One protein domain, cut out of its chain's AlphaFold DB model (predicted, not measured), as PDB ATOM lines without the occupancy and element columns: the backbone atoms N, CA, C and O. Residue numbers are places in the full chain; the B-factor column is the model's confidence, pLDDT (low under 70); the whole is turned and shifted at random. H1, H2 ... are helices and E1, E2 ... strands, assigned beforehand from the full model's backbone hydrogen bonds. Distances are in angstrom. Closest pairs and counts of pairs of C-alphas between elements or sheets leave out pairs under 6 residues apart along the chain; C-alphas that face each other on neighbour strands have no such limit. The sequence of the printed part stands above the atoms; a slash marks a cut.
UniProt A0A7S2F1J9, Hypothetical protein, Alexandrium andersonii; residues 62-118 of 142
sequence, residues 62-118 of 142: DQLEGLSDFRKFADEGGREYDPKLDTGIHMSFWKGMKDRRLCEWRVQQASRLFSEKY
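What this domain is: This is residues 62 to 118 of the 142 residues of the protein "Hypothetical protein" of Alexandrium andersonii (UniProt A0A7S2F1J9). The printed part is a flat, open frame: the long helix H3 makes one side, the small strand hairpin of E1 and E2 lies on the opposite side, and the short helices H1 and H2 make a third side between them. The link of residues 90 to 99 makes the remaining side, from the hairpin to the first residue of H3. The printed part has 57 residues, with three named helices and two named strands in the order H1, H2, E1, E2, H3; the sheet has the order E1 - E2 and is antiparallel, and the class is mostly helix. The whole is only just compact, close to loose, with a radius of gyration of the C-alphas of 12.3 A, and spans 32 by 27 by 9 A.

How they stand to each other: H1, residues 62 to 65, and H2, residues 70 to 75, are close but not clearly touching; their closest C-alphas, of Asp 62 and Phe 70, are 6.8 A apart. The closest C-alphas of H2 and E1, residues 79 to 82, are those of Phe 73 and Arg 79, at 7.8 A. E1 and E2, residues 87 to 89, form a hairpin of antiparallel strands with 131 degrees between their directions. C-alphas 81 and 88 face each other at 3.9 A. N 79 and O 89, at 3.0 A, and N 82 and O 87, at 2.8 A, are within hydrogen-bond range. H3, residues 100 to 117, only just touches H1, with 3 pairs of C-alphas within 8 A, and does so with residues 109 to 113 alone; the closest C-alphas are those of Leu 64 and Ala 110, at 6.4 A. H2 and H3 are apart, as are E1 and H3, and H1 is apart from both strands. Every O i to N i+4 pair is within hydrogen-bond range in H2 and H3, while H1 is too short for such a pair and has its one O i to N i+3 pair within range.

Where its parts are: H1 begins at C-alpha 62, at (2.744, 51.735, 32.376), and has 4 residues. H2, 6 residues, is 8.7 A long from first to last C-alpha. E1 begins at C-alpha 79, at (-1.309, 57.868, 22.251), and is 7.0 A long; E2 is 6.9 A long. H3, 18 residues, is 25.9 A long and ends at C-alpha 117, at (8.292, 40.997, 39.655).

The domain as a whole: The two C-alphas farthest apart are those of Lys 84 and Tyr 118, at 36.8 A. The printed part has no cut. The links H1 to H2, H2 to E1 and E1 to E2 are tight, and that from E2 to H3 is short, with 10 residues. The mean pLDDT of the printed part of this model is 93.3, and no printed residue is under 70.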
ATOM      1  N   ASP A  62       1.475  51.099  32.750       94.06
ATOM      2  CA  ASP A  62       2.744  51.735  32.376       94.06
ATOM      3  C   ASP A  62       3.919  50.740  32.383       94.06
ATOM      4  O   ASP A  62       4.707  50.689  31.441       94.06
ATOM      5  N   GLN A  63       4.020  49.885  33.412       95.00
ATOM      6  CA  GLN A  63       5.057  48.847  33.477       95.00
ATOM      7  C   GLN A  63       4.916  47.825  32.344       95.00
ATOM      8  O   GLN A  63       5.922  47.381  31.789       95.00
ATOM      9  N   LEU A  64       3.683  47.466  31.992       95.38
ATOM     10  CA  LEU A  64       3.377  46.532  30.913       95.38
ATOM     11  C   LEU A  64       3.700  47.113  29.526       95.38
ATOM     12  O   LEU A  64       4.151  46.392  28.636       95.38
ATOM     13  N   GLU A  65       3.515  48.417  29.360       94.69
ATOM     14  CA  GLU A  65       3.796  49.165  28.132       94.69
ATOM     15  C   GLU A  65       5.254  49.618  28.016       94.69
ATOM     16  O   GLU A  65       5.696  50.024  26.938       94.69
ATOM     17  N   GLY A  66       6.015  49.538  29.111       94.31
ATOM     18  CA  GLY A  66       7.387  50.029  29.192       94.31
ATOM     19  C   GLY A  66       7.488  51.551  29.330       94.31
ATOM     20  O   GLY A  66       8.510  52.131  28.958       94.31
ATOM     21  N   LEU A  67       6.449  52.205  29.851       93.38
ATOM     22  CA  LEU A  67       6.429  53.632  30.145       93.38
ATOM     23  C   LEU A  67       6.929  53.896  31.570       93.38
ATOM     24  O   LEU A  67       6.525  53.250  32.533       93.38
ATOM     25  N   SER A  68       7.822  54.875  31.708       92.38
ATOM     26  CA  SER A  68       8.262  55.385  33.014       92.38
ATOM     27  C   SER A  68       7.477  56.615  33.467       92.38
ATOM     28  O   SER A  68       7.417  56.897  34.660       92.38
ATOM     29  N   ASP A  69       6.903  57.349  32.514       93.25
ATOM     30  CA  ASP A  69       6.103  58.545  32.745       93.25
ATOM     31  C   ASP A  69       5.072  58.676  31.617       93.25
ATOM     32  O   ASP A  69       5.386  59.092  30.495       93.25
ATOM     33  N   PHE A  70       3.828  58.308  31.925       91.06
ATOM     34  CA  PHE A  70       2.705  58.419  31.000       91.06
ATOM     35  C   PHE A  70       2.467  59.862  30.535       91.06
ATOM     36  O   PHE A  70       2.129  60.113  29.376       91.06
ATOM     37  N   ARG A  71       2.669  60.840  31.425       92.12
ATOM     38  CA  ARG A  71       2.418  62.248  31.116       92.12
ATOM     39  C   ARG A  71       3.430  62.766  30.110       92.12
ATOM     40  O   ARG A  71       3.035  63.402  29.139       92.12
ATOM     41  N   LYS A  72       4.704  62.418  30.286       94.50
ATOM     42  CA  LYS A  72       5.745  62.725  29.302       94.50
ATOM     43  C   LYS A  72       5.452  62.077  27.944       94.50
ATOM     44  O   LYS A  72       5.570  62.748  26.925       94.50
ATOM     45  N   PHE A  73       5.039  60.807  27.927       92.75
ATOM     46  CA  PHE A  73       4.635  60.122  26.694       92.75
ATOM     47  C   PHE A  73       3.511  60.877  25.965       92.75
ATOM     48  O   PHE A  73       3.605  61.108  24.759       92.75
ATOM     49  N   ALA A  74       2.482  61.312  26.696       92.69
ATOM     50  CA  ALA A  74       1.379  62.089  26.138       92.69
ATOM     51  C   ALA A  74       1.823  63.482  25.645       92.69
ATOM     52  O   ALA A  74       1.434  63.893  24.549       92.69
ATOM     53  N   ASP A  75       2.663  64.188  26.408       94.81
ATOM     54  CA  ASP A  75       3.186  65.518  26.058       94.81
ATOM     55  C   ASP A  75       4.069  65.481  24.791       94.81
ATOM     56  O   ASP A  75       4.074  66.427  24.003       94.81
ATOM     57  N   GLU A  76       4.760  64.364  24.538       96.00
ATOM     58  CA  GLU A  76       5.526  64.098  23.307       96.00
ATOM     59  C   GLU A  76       4.640  63.656  22.118       96.00
ATOM     60  O   GLU A  76       5.141  63.293  21.049       96.00
ATOM     61  N   GLY A  77       3.314  63.698  22.276       93.69
ATOM     62  CA  GLY A  77       2.338  63.348  21.242       93.69
ATOM     63  C   GLY A  77       2.023  61.854  21.149       93.69
ATOM     64  O   GLY A  77       1.415  61.416  20.170       93.69
ATOM     65  N   GLY A  78       2.432  61.066  22.144       93.69
ATOM     66  CA  GLY A  78       2.074  59.661  22.267       93.69
ATOM     67  C   GLY A  78       0.576  59.454  22.493       93.69
ATOM     68  O   GLY A  78      -0.122  60.272  23.093       93.69
ATOM     69  N   ARG A  79       0.059  58.331  21.995       93.25
ATOM     70  CA  ARG A  79      -1.309  57.868  22.251       93.25
ATOM     71  C   ARG A  79      -1.296  56.355  22.363       93.25
ATOM     72  O   ARG A  79      -0.817  55.695  21.447       93.25
ATOM     73  N   GLU A  80      -1.864  55.802  23.427       89.25
ATOM     74  CA  GLU A  80      -1.877  54.348  23.637       89.25
ATOM     75  C   GLU A  80      -2.606  53.602  22.512       89.25
ATOM     76  O   GLU A  80      -2.167  52.544  22.058       89.25
ATOM     77  N   TYR A  81      -3.695  54.188  22.006       93.06
ATOM     78  CA  TYR A  81      -4.495  53.591  20.946       93.06
ATOM     79  C   TYR A  81      -5.252  54.630  20.104       93.06
ATOM     80  O   TYR A  81      -5.932  55.510  20.631       93.06
ATOM     81  N   ASP A  82      -5.174  54.502  18.781       87.44
ATOM     82  CA  ASP A  82      -6.021  55.196  17.814       87.44
ATOM     83  C   ASP A  82      -6.947  54.187  17.103       87.44
ATOM     84  O   ASP A  82      -6.463  53.339  16.345       87.44
ATOM     85  N   PRO A  83      -8.281  54.283  17.273       88.31
ATOM     86  CA  PRO A  83      -9.224  53.345  16.664       88.31
ATOM     87  C   PRO A  83      -9.206  53.309  15.132       88.31
ATOM     88  O   PRO A  83      -9.623  52.312  14.547       88.31
ATOM     89  N   LYS A  84      -8.766  54.383  14.459       90.50
ATOM     90  CA  LYS A  84      -8.698  54.423  12.988       90.50
ATOM     91  C   LYS A  84      -7.502  53.647  12.455       90.50
ATOM     92  O   LYS A  84      -7.572  53.112  11.353       90.50
ATOM     93  N   LEU A  85      -6.411  53.629  13.217       89.62
ATOM     94  CA  LEU A  85      -5.171  52.947  12.851       89.62
ATOM     95  C   LEU A  85      -5.070  51.548  13.472       89.62
ATOM     96  O   LEU A  85      -4.213  50.769  13.063       89.62
ATOM     97  N   ASP A  86      -5.931  51.244  14.449       91.81
ATOM     98  CA  ASP A  86      -5.910  50.022  15.256       91.81
ATOM     99  C   ASP A  86      -4.527  49.766  15.887       91.81
ATOM    100  O   ASP A  86      -4.015  48.649  15.908       91.81
ATOM    101  N   THR A  87      -3.886  50.842  16.352       94.69
ATOM    102  CA  THR A  87      -2.566  50.862  17.001       94.69
ATOM    103  C   THR A  87      -2.372  52.174  17.754       94.69
ATOM    104  O   THR A  87      -3.096  53.138  17.513       94.69
ATOM    105  N   GLY A  88      -1.385  52.232  18.646       91.62
ATOM    106  CA  GLY A  88      -0.958  53.478  19.275       91.62
ATOM    107  C   GLY A  88      -0.114  54.375  18.363       91.62
ATOM    108  O   GLY A  88       0.362  53.966  17.300       91.62
ATOM    109  N   ILE A  89       0.077  55.615  18.812       90.75
ATOM    110  CA  ILE A  89       1.035  56.588  18.282       90.75
ATOM    111  C   ILE A  89       2.233  56.596  19.230       90.75
ATOM    112  O   ILE A  89       2.059  56.748  20.436       90.75
ATOM    113  N   HIS A  90       3.435  56.390  18.689       93.56
ATOM    114  CA  HIS A  90       4.676  56.171  19.452       93.56
ATOM    115  C   HIS A  90       4.679  54.918  20.353       93.56
ATOM    116  O   HIS A  90       5.630  54.704  21.096       93.56
ATOM    117  N   MET A  91       3.676  54.040  20.232       92.44
ATOM    118  CA  MET A  91       3.672  52.701  20.826       92.44
ATOM    119  C   MET A  91       2.885  51.706  19.965       92.44
ATOM    120  O   MET A  91       2.072  52.095  19.126       92.44
ATOM    121  N   SER A  92       3.098  50.408  20.181       94.75
ATOM    122  CA  SER A  92       2.423  49.338  19.430       94.75
ATOM    123  C   SER A  92       1.773  48.270  20.311       94.75
ATOM    124  O   SER A  92       1.197  47.320  19.779       94.75
ATOM    125  N   PHE A  93       1.815  48.423  21.638       95.31
ATOM    126  CA  PHE A  93       1.332  47.414  22.581       95.31
ATOM    127  C   PHE A  93      -0.155  47.061  22.359       95.31
ATOM    128  O   PHE A  93      -0.522  45.887  22.238       95.31
ATOM    129  N   TRP A  94      -1.015  48.066  22.168       94.00
ATOM    130  CA  TRP A  94      -2.457  47.886  21.923       94.00
ATOM    131  C   TRP A  94      -2.852  47.637  20.460       94.00
ATOM    132  O   TRP A  94      -4.038  47.624  20.133       94.00
ATOM    133  N   LYS A  95      -1.889  47.411  19.557       94.81
ATOM    134  CA  LYS A  95      -2.169  47.165  18.133       94.81
ATOM    135  C   LYS A  95      -3.055  45.941  17.903       94.81
ATOM    136  O   LYS A  95      -2.722  44.857  18.367       94.81
ATOM    137  N   GLY A  96      -4.110  46.045  17.102       92.12
ATOM    138  CA  GLY A  96      -4.980  44.900  16.828       92.12
ATOM    139  C   GLY A  96      -5.824  44.548  18.047       92.12
ATOM    140  O   GLY A  96      -5.730  43.445  18.587       92.12
ATOM    141  N   MET A  97      -6.641  45.500  18.499       89.50
ATOM    142  CA  MET A  97      -7.442  45.378  19.725       89.50
ATOM    143  C   MET A  97      -8.418  44.191  19.677       89.50
ATOM    144  O   MET A  97      -8.740  43.600  20.702       89.50
ATOM    145  N   LYS A  98      -8.897  43.836  18.478       88.62
ATOM    146  CA  LYS A  98      -9.826  42.713  18.262       88.62
ATOM    147  C   LYS A  98      -9.134  41.436  17.780       88.62
ATOM    148  O   LYS A  98      -9.811  40.436  17.540       88.62
ATOM    149  N   ASP A  99      -7.813  41.452  17.615       92.19
ATOM    150  CA  ASP A  99      -7.071  40.260  17.222       92.19
ATOM    151  C   ASP A  99      -6.896  39.345  18.437       92.19
ATOM    152  O   ASP A  99      -6.190  39.664  19.395       92.19
ATOM    153  N   ARG A 100      -7.540  38.176  18.382       92.69
ATOM    154  CA  ARG A 100      -7.524  37.188  19.466       92.69
ATOM    155  C   ARG A 100      -6.107  36.790  19.884       92.69
ATOM    156  O   ARG A 100      -5.865  36.640  21.075       92.69
ATOM    157  N   ARG A 101      -5.188  36.617  18.928       94.75
ATOM    158  CA  ARG A 101      -3.808  36.198  19.218       94.75
ATOM    159  C   ARG A 101      -3.034  37.317  19.901       94.75
ATOM    160  O   ARG A 101      -2.248  37.044  20.798       94.75
ATOM    161  N   LEU A 102      -3.268  38.567  19.503       91.62
ATOM    162  CA  LEU A 102      -2.634  39.714  20.153       91.62
ATOM    163  C   LEU A 102      -3.201  39.957  21.555       91.62
ATOM    164  O   LEU A 102      -2.443  40.294  22.456       91.62
ATOM    165  N   CYS A 103      -4.496  39.723  21.780       91.69
ATOM    166  CA  CYS A 103      -5.072  39.754  23.127       91.69
ATOM    167  C   CYS A 103      -4.483  38.665  24.030       91.69
ATOM    168  O   CYS A 103      -4.078  38.961  25.150       91.69
ATOM    169  N   GLU A 104      -4.376  37.435  23.530       91.62
ATOM    170  CA  GLU A 104      -3.737  36.329  24.251       91.62
ATOM    171  C   GLU A 104      -2.270  36.650  24.580       91.62
ATOM    172  O   GLU A 104      -1.834  36.488  25.718       91.62
ATOM    173  N   TRP A 105      -1.528  37.212  23.622       95.75
ATOM    174  CA  TRP A 105      -0.157  37.665  23.842       95.75
ATOM    175  C   TRP A 105      -0.047  38.743  24.935       95.75
ATOM    176  O   TRP A 105       0.875  38.679  25.745       95.75
ATOM    177  N   ARG A 106      -0.983  39.702  25.020       96.00
ATOM    178  CA  ARG A 106      -0.987  40.727  26.088       96.00
ATOM    179  C   ARG A 106      -1.192  40.125  27.470       96.00
ATOM    180  O   ARG A 106      -0.485  40.507  28.398       96.00
ATOM    181  N   VAL A 107      -2.118  39.172  27.597       93.69
ATOM    182  CA  VAL A 107      -2.337  38.442  28.856       93.69
ATOM    183  C   VAL A 107      -1.060  37.704  29.263       93.69
ATOM    184  O   VAL A 107      -0.635  37.802  30.410       93.69
ATOM    185  N   GLN A 108      -0.377  37.063  28.310       95.00
ATOM    186  CA  GLN A 108       0.915  36.419  28.566       95.00
ATOM    187  C   GLN A 108       2.009  37.417  28.971       95.00
ATOM    188  O   GLN A 108       2.834  37.088  29.818       95.00
ATOM    189  N   GLN A 109       2.036  38.635  28.413       96.75
ATOM    190  CA  GLN A 109       2.988  39.664  28.850       96.75
ATOM    191  C   GLN A 109       2.715  40.128  30.281       96.75
ATOM    192  O   GLN A 109       3.665  40.279  31.045       96.75
ATOM    193  N   ALA A 110       1.444  40.307  30.652       95.25
ATOM    194  CA  ALA A 110       1.060  40.653  32.017       95.25
ATOM    195  C   ALA A 110       1.460  39.547  33.003       95.25
ATOM    196  O   ALA A 110       2.133  39.827  33.990       95.25
ATOM    197  N   SER A 111       1.132  38.290  32.686       93.25
ATOM    198  CA  SER A 111       1.535  37.124  33.481       93.25
ATOM    199  C   SER A 111       3.059  37.044  33.627       93.25
ATOM    200  O   SER A 111       3.562  37.003  34.747       93.25
ATOM    201  N   ARG A 112       3.811  37.152  32.521       95.25
ATOM    202  CA  ARG A 112       5.282  37.147  32.534       95.25
ATOM    203  C   ARG A 112       5.850  38.245  33.432       95.25
ATOM    204  O   ARG A 112       6.700  37.964  34.270       95.25
ATOM    205  N   LEU A 113       5.394  39.485  33.252       96.38
ATOM    206  CA  LEU A 113       5.884  40.631  34.014       96.38
ATOM    207  C   LEU A 113       5.588  40.477  35.510       96.38
ATOM    208  O   LEU A 113       6.426  40.808  36.347       96.38
ATOM    209  N   PHE A 114       4.409  39.956  35.845       94.88
ATOM    210  CA  PHE A 114       4.029  39.688  37.223       94.88
ATOM    211  C   PHE A 114       4.912  38.601  37.851       94.88
ATOM    212  O   PHE A 114       5.476  38.833  38.918       94.88
ATOM    213  N   SER A 115       5.118  37.466  37.170       94.00
ATOM    214  CA  SER A 115       6.004  36.394  37.646       94.00
ATOM    215  C   SER A 115       7.462  36.843  37.780       94.00
ATOM    216  O   SER A 115       8.162  36.405  38.689       94.00
ATOM    217  N   GLU A 116       7.935  37.738  36.908       95.31
ATOM    218  CA  GLU A 116       9.269  38.341  37.021       95.31
ATOM    219  C   GLU A 116       9.382  39.274  38.236       95.31
ATOM    220  O   GLU A 116      10.413  39.287  38.910       95.31
ATOM    221  N   LYS A 117       8.328  40.047  38.532       95.94
ATOM    222  CA  LYS A 117       8.292  40.997  39.655       95.94
ATOM    223  C   LYS A 117       8.083  40.309  41.008       95.94
ATOM    224  O   LYS A 117       8.634  40.770  42.006       95.94
ATOM    225  N   TYR A 118       7.329  39.209  41.037       95.38
ATOM    226  CA  TYR A 118       6.959  38.462  42.243       95.38
ATOM    227  C   TYR A 118       7.235  36.950  42.099       95.38
ATOM    228  O   TYR A 118       6.312  36.142  42.174       95.38
TER     229      TYR A 118